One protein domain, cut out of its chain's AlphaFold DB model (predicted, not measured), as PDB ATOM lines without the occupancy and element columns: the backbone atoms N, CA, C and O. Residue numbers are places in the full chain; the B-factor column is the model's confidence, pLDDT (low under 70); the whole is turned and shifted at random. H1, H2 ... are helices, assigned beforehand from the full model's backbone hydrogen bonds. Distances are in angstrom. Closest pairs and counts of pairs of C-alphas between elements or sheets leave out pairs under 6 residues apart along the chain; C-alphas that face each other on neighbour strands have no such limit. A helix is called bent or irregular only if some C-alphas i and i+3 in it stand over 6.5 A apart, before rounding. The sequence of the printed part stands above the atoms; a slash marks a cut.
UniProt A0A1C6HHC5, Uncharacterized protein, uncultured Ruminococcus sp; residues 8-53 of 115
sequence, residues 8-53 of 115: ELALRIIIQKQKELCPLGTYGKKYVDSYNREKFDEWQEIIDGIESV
ATOM      1  N   GLU A   8      36.670 -10.551  -8.575       85.69
ATOM      2  CA  GLU A   8      36.479  -9.240  -7.949       85.69
ATOM      3  C   GLU A   8      35.038  -9.009  -7.486       85.69
ATOM      4  O   GLU A   8      34.818  -8.411  -6.429       85.69
ATOM      5  N   LEU A   9      34.046  -9.502  -8.237       88.69
ATOM      6  CA  LEU A   9      32.641  -9.416  -7.836       88.69
ATOM      7  C   LEU A   9      32.369 -10.288  -6.609       88.69
ATOM      8  O   LEU A   9      31.722  -9.823  -5.668       88.69
ATOM      9  N   ALA A  10      32.907 -11.511  -6.588       88.75
ATOM     10  CA  ALA A  10      32.789 -12.404  -5.438       88.75
ATOM     11  C   ALA A  10      33.420 -11.787  -4.177       88.75
ATOM     12  O   ALA A  10      32.768 -11.695  -3.134       88.75
ATOM     13  N   LEU A  11      34.648 -11.269  -4.292       89.75
ATOM     14  CA  LEU A  11      35.352 -10.608  -3.189       89.75
ATOM     15  C   LEU A  11      34.609  -9.365  -2.691       89.75
ATOM     16  O   LEU A  11      34.511  -9.150  -1.485       89.75
ATOM     17  N   ARG A  12      34.024  -8.561  -3.587       89.81
ATOM     18  CA  ARG A  12      33.270  -7.356  -3.207       89.81
ATOM     19  C   ARG A  12      32.087  -7.675  -2.295       89.81
ATOM     20  O   ARG A  12      31.865  -6.951  -1.324       89.81
ATOM     21  N   ILE A  13      31.347  -8.745  -2.590       90.31
ATOM     22  CA  ILE A  13      30.208  -9.184  -1.772       90.31
ATOM     23  C   ILE A  13      30.687  -9.570  -0.369       90.31
ATOM     24  O   ILE A  13      30.115  -9.125   0.627       90.31
ATOM     25  N   ILE A  14      31.769 -10.346  -0.287       88.06
ATOM     26  CA  ILE A  14      32.309 -10.848   0.982       88.06
ATOM     27  C   ILE A  14      32.900  -9.712   1.826       88.06
ATOM     28  O   ILE A  14      32.581  -9.587   3.007       88.06
ATOM     29  N   ILE A  15      33.679  -8.815   1.219       86.56
ATOM     30  CA  ILE A  15      34.249  -7.644   1.900       86.56
ATOM     31  C   ILE A  15      33.138  -6.732   2.432       86.56
ATOM     32  O   ILE A  15      33.270  -6.174   3.521       86.56
ATOM     33  N   GLN A  16      32.027  -6.582   1.706       87.62
ATOM     34  CA  GLN A  16      30.880  -5.814   2.193       87.62
ATOM     35  C   GLN A  16      30.264  -6.453   3.447       87.62
ATOM     36  O   GLN A  16      29.965  -5.740   4.402       87.62
ATOM     37  N   LYS A  17      30.139  -7.786   3.484       84.81
ATOM     38  CA  LYS A  17      29.686  -8.521   4.676       84.81
ATOM     39  C   LYS A  17      30.653  -8.411   5.846       84.81
ATOM     40  O   LYS A  17      30.223  -8.208   6.978       84.81
ATOM     41  N   GLN A  18      31.953  -8.426   5.581       82.88
ATOM     42  CA  GLN A  18      32.956  -8.190   6.615       82.88
ATOM     43  C   GLN A  18      32.896  -6.745   7.150       82.88
ATOM     44  O   GLN A  18      33.053  -6.521   8.351       82.88
ATOM     45  N   LYS A  19      32.593  -5.761   6.290       82.25
ATOM     46  CA  LYS A  19      32.396  -4.356   6.689       82.25
ATOM     47  C   LYS A  19      31.160  -4.126   7.558       82.25
ATOM     48  O   LYS A  19      31.189  -3.233   8.401       82.25
ATOM     49  N   GLU A  20      30.101  -4.921   7.384       81.81
ATOM     50  CA  GLU A  20      28.933  -4.911   8.283       81.81
ATOM     51  C   GLU A  20      29.327  -5.303   9.721       81.81
ATOM     52  O   GLU A  20      28.747  -4.788  10.675       81.81
ATOM     53  N   LEU A  21      30.336  -6.170   9.887       78.00
ATOM     54  CA  LEU A  21      30.863  -6.568  11.200       78.00
ATOM     55  C   LEU A  21      31.847  -5.546  11.775       78.00
ATOM     56  O   LEU A  21      31.865  -5.315  12.983       78.00
ATOM     57  N   CYS A  22      32.686  -4.950  10.928       75.25
ATOM     58  CA  CYS A  22      33.622  -3.914  11.337       75.25
ATOM     59  C   CYS A  22      33.843  -2.901  10.211       75.25
ATOM     60  O   CYS A  22      34.339  -3.282   9.149       75.25
ATOM     61  N   PRO A  23      33.608  -1.596  10.439       71.69
ATOM     62  CA  PRO A  23      33.779  -0.575   9.402       71.69
ATOM     63  C   PRO A  23      35.225  -0.454   8.885       71.69
ATOM     64  O   PRO A  23      35.448   0.112   7.816       71.69
ATOM     65  N   LEU A  24      36.204  -1.014   9.604       69.19
ATOM     66  CA  LEU A  24      37.612  -1.070   9.200       69.19
ATOM     67  C   LEU A  24      37.937  -2.239   8.241       69.19
ATOM     68  O   LEU A  24      39.077  -2.355   7.791       69.19
ATOM     69  N   GLY A  25      36.957  -3.089   7.899       69.56
ATOM     70  CA  GLY A  25      37.116  -4.199   6.951       69.56
ATOM     71  C   GLY A  25      38.169  -5.220   7.396       69.56
ATOM     72  O   GLY A  25      38.292  -5.492   8.589       69.56
ATOM     73  N   THR A  26      38.964  -5.739   6.456       64.25
ATOM     74  CA  THR A  26      40.030  -6.742   6.688       64.25
ATOM     75  C   THR A  26      41.070  -6.319   7.740       64.25
ATOM     76  O   THR A  26      41.675  -7.159   8.400       64.25
ATOM     77  N   TYR A  27      41.241  -5.015   7.986       64.25
ATOM     78  CA  TYR A  27      42.167  -4.469   8.992       64.25
ATOM     79  C   TYR A  27      41.534  -4.310  10.387       64.25
ATOM     80  O   TYR A  27      42.194  -3.907  11.349       64.25
ATOM     81  N   GLY A  28      40.242  -4.621  10.508       67.25
ATOM     82  CA  GLY A  28      39.408  -4.337  11.667       67.25
ATOM     83  C   GLY A  28      39.462  -5.353  12.800       67.25
ATOM     84  O   GLY A  28      38.891  -5.072  13.846       67.25
ATOM     85  N   LYS A  29      40.160  -6.492  12.662       68.31
ATOM     86  CA  LYS A  29      40.111  -7.618  13.625       68.31
ATOM     87  C   LYS A  29      40.316  -7.217  15.096       68.31
ATOM     88  O   LYS A  29      39.709  -7.801  15.990       68.31
ATOM     89  N   LYS A  30      41.151  -6.205  15.366       69.25
ATOM     90  CA  LYS A  30      41.400  -5.684  16.729       69.25
ATOM     91  C   LYS A  30      40.223  -4.906  17.329       69.25
ATOM     92  O   LYS A  30      40.153  -4.781  18.546       69.25
ATOM     93  N   TYR A  31      39.339  -4.395  16.483       67.12
ATOM     94  CA  TYR A  31      38.196  -3.548  16.818       67.12
ATOM     95  C   TYR A  31      36.862  -4.302  16.733       67.12
ATOM     96  O   TYR A  31      35.808  -3.696  16.894       67.12
ATOM     97  N   VAL A  32      36.901  -5.610  16.454       68.88
ATOM     98  CA  VAL A  32      35.725  -6.483  16.447       68.88
ATOM     99  C   VAL A  32      35.463  -6.970  17.870       68.88
ATOM    100  O   VAL A  32      36.363  -7.515  18.522       68.88
ATOM    101  N   ASP A  33      34.225  -6.809  18.335       72.19
ATOM    102  CA  ASP A  33      33.776  -7.339  19.623       72.19
ATOM    103  C   ASP A  33      33.999  -8.854  19.717       72.19
ATOM    104  O   ASP A  33      33.892  -9.580  18.727       72.19
ATOM    105  N   SER A  34      34.252  -9.356  20.930       68.12
ATOM    106  CA  SER A  34      34.531 -10.781  21.184       68.12
ATOM    107  C   SER A  34      33.503 -11.736  20.561       68.12
ATOM    108  O   SER A  34      33.877 -12.836  20.178       68.12
ATOM    109  N   TYR A  35      32.236 -11.325  20.448       63.22
ATOM    110  CA  TYR A  35      31.152 -12.133  19.877       63.22
ATOM    111  C   TYR A  35      31.176 -12.208  18.339       63.22
ATOM    112  O   TYR A  35      30.705 -13.175  17.752       63.22
ATOM    113  N   ASN A  36      31.740 -11.199  17.670       72.94
ATOM    114  CA  ASN A  36      31.794 -11.121  16.208       72.94
ATOM    115  C   ASN A  36      33.167 -11.512  15.641       72.94
ATOM    116  O   ASN A  36      33.338 -11.532  14.423       72.94
ATOM    117  N   ARG A  37      34.146 -11.822  16.503       75.06
ATOM    118  CA  ARG A  37      35.515 -12.164  16.094       75.06
ATOM    119  C   ARG A  37      35.585 -13.488  15.332       75.06
ATOM    120  O   ARG A  37      36.274 -13.545  14.325       75.06
ATOM    121  N   GLU A  38      34.854 -14.510  15.774       79.75
ATOM    122  CA  GLU A  38      34.804 -15.810  15.083       79.75
ATOM    123  C   GLU A  38      34.222 -15.658  13.674       79.75
ATOM    124  O   GLU A  38      34.839 -16.067  12.700       79.75
ATOM    125  N   LYS A  39      33.109 -14.924  13.546       81.00
ATOM    126  CA  LYS A  39      32.516 -14.594  12.241       81.00
ATOM    127  C   LYS A  39      33.462 -13.796  11.348       81.00
ATOM    128  O   LYS A  39      33.461 -13.971  10.137       81.00
ATOM    129  N   PHE A  40      34.246 -12.884  11.921       82.50
ATOM    130  CA  PHE A  40      35.244 -12.132  11.163       82.50
ATOM    131  C   PHE A  40      36.330 -13.050  10.589       82.50
ATOM    132  O   PHE A  40      36.732 -12.857   9.442       82.50
ATOM    133  N   ASP A  41      36.772 -14.034  11.373       83.00
ATOM    134  CA  ASP A  41      37.779 -15.016  10.967       83.00
ATOM    135  C   ASP A  41      37.237 -15.952   9.878       83.00
ATOM    136  O   ASP A  41      37.911 -16.143   8.871       83.00
ATOM    137  N   GLU A  42      35.985 -16.406   9.993       86.38
ATOM    138  CA  GLU A  42      35.298 -17.173   8.939       86.38
ATOM    139  C   GLU A  42      35.262 -16.412   7.603       86.38
ATOM    140  O   GLU A  42      35.575 -16.968   6.550       86.38
ATOM    141  N   TRP A  43      34.918 -15.119   7.619       85.94
ATOM    142  CA  TRP A  43      34.921 -14.310   6.395       85.94
ATOM    143  C   TRP A  43      36.323 -14.103   5.826       85.94
ATOM    144  O   TRP A  43      36.479 -14.066   4.605       85.94
ATOM    145  N   GLN A  44      37.331 -13.970   6.690       86.75
ATOM    146  CA  GLN A  44      38.715 -13.809   6.261       86.75
ATOM    147  C   GLN A  44      39.241 -15.082   5.587       86.75
ATOM    148  O   GLN A  44      39.837 -14.990   4.519       86.75
ATOM    149  N   GLU A  45      38.946 -16.261   6.140       89.19
ATOM    150  CA  GLU A  45      39.328 -17.542   5.532       89.19
ATOM    151  C   GLU A  45      38.723 -17.725   4.134       89.19
ATOM    152  O   GLU A  45      39.383 -18.239   3.232       89.19
ATOM    153  N   ILE A  46      37.485 -17.266   3.918       89.44
ATOM    154  CA  ILE A  46      36.844 -17.322   2.597       89.44
ATOM    155  C   ILE A  46      37.557 -16.396   1.599       89.44
ATOM    156  O   ILE A  46      37.760 -16.791   0.448       89.44
ATOM    157  N   ILE A  47      37.944 -15.182   2.015       89.31
ATOM    158  CA  ILE A  47      38.710 -14.248   1.170       89.31
ATOM    159  C   ILE A  47      40.041 -14.884   0.767       89.31
ATOM    160  O   ILE A  47      40.323 -14.997  -0.426       89.31
ATOM    161  N   ASP A  48      40.803 -15.366   1.749       89.44
ATOM    162  CA  ASP A  48      42.116 -15.977   1.532       89.44
ATOM    163  C   ASP A  48      41.993 -17.224   0.636       89.44
ATOM    164  O   ASP A  48      42.789 -17.435  -0.282       89.44
ATOM    165  N   GLY A  49      40.939 -18.020   0.841       91.31
ATOM    166  CA  GLY A  49      40.597 -19.163   0.004       91.31
ATOM    167  C   GLY A  49      40.385 -18.768  -1.457       91.31
ATOM    168  O   GLY A  49      41.018 -19.348  -2.335       91.31
ATOM    169  N   ILE A  50      39.561 -17.752  -1.729       89.31
ATOM    170  CA  ILE A  50      39.298 -17.256  -3.093       89.31
ATOM    171  C   ILE A  50      40.563 -16.682  -3.741       89.31
ATOM    172  O   ILE A  50      40.799 -16.898  -4.931       89.31
ATOM    173  N   GLU A  51      41.384 -15.961  -2.978       88.56
ATOM    174  CA  GLU A  51      42.639 -15.395  -3.472       88.56
ATOM    175  C   GLU A  51      43.675 -16.478  -3.803       88.56
ATOM    176  O   GLU A  51      44.403 -16.334  -4.789       88.56
ATOM    177  N   SER A  52      43.684 -17.583  -3.047       90.62
ATOM    178  CA  SER A  52      44.597 -18.716  -3.252       90.62
ATOM    179  C   SER A  52      44.309 -19.535  -4.513       90.62
ATOM    180  O   SER A  52      45.214 -20.180  -5.050       90.62
ATOM    181  N   VAL A  53      43.068 -19.515  -5.015       88.31
ATOM    182  CA  VAL A  53      42.718 -20.214  -6.256       88.31
ATOM    183  C   VAL A  53      43.439 -19.517  -7.416       88.31
ATOM    184  O   VAL A  53      43.411 -18.288  -7.492       88.31
TER     185      VAL A  53
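This is residues 8 to 53 of the 115 residues of an uncharacterized protein of uncultured Ruminococcus sp (UniProt A0A1C6HHC5). Two helices of similar length lie side by side and run opposite ways, a helical hairpin, and the long link between them, residues 22 to 36, loops out at one end before the chain folds back. The printed part has 46 residues with two named helices, H1 then H2, and no named strand; the class is all helix. The whole is compact, with a radius of gyration of the C-alphas of 10.1 A, and its outline is elongated, spanning 30 by 15 by 14 A.

H1 is residues 8 to 21, 20.1 A from first to last C-alpha; it begins at C-alpha 8 at (36.479, -9.240, -7.949) and ends at C-alpha 21 at (30.863, -6.568, 11.200). Residues 22 to 36 hold no named element. H2, the longest helix, is residues 37 to 52, 22.4 A from first to last C-alpha, and ends at C-alpha 52 at (44.597, -18.716, -3.252). Neither helix is bent or irregular.

H1 and H2 touch, with 8 pairs of C-alphas within 8 A. Their closest C-alphas, those of Gln 18 and Trp 43, are 6.4 A apart. Their lines stand at a shallow tilt of 12 degrees and they run opposite ways, a helical hairpin. Their centres are 10.4 A apart. In H2 every O i to N i+4 pair is within hydrogen-bond range; in H1 9 of 10 are.

The two C-alphas farthest apart are those of Asp 33 and Val 53, at 30.3 A, while the first and last printed C-alphas, those of Glu 8 and Val 53, are 12.7 A apart. The link from H1 to H2, 15 residues, is long. The printed part has no cut. The mean pLDDT of the printed part is 80.5; residues 24 to 32 and 34 to 35 are under 70.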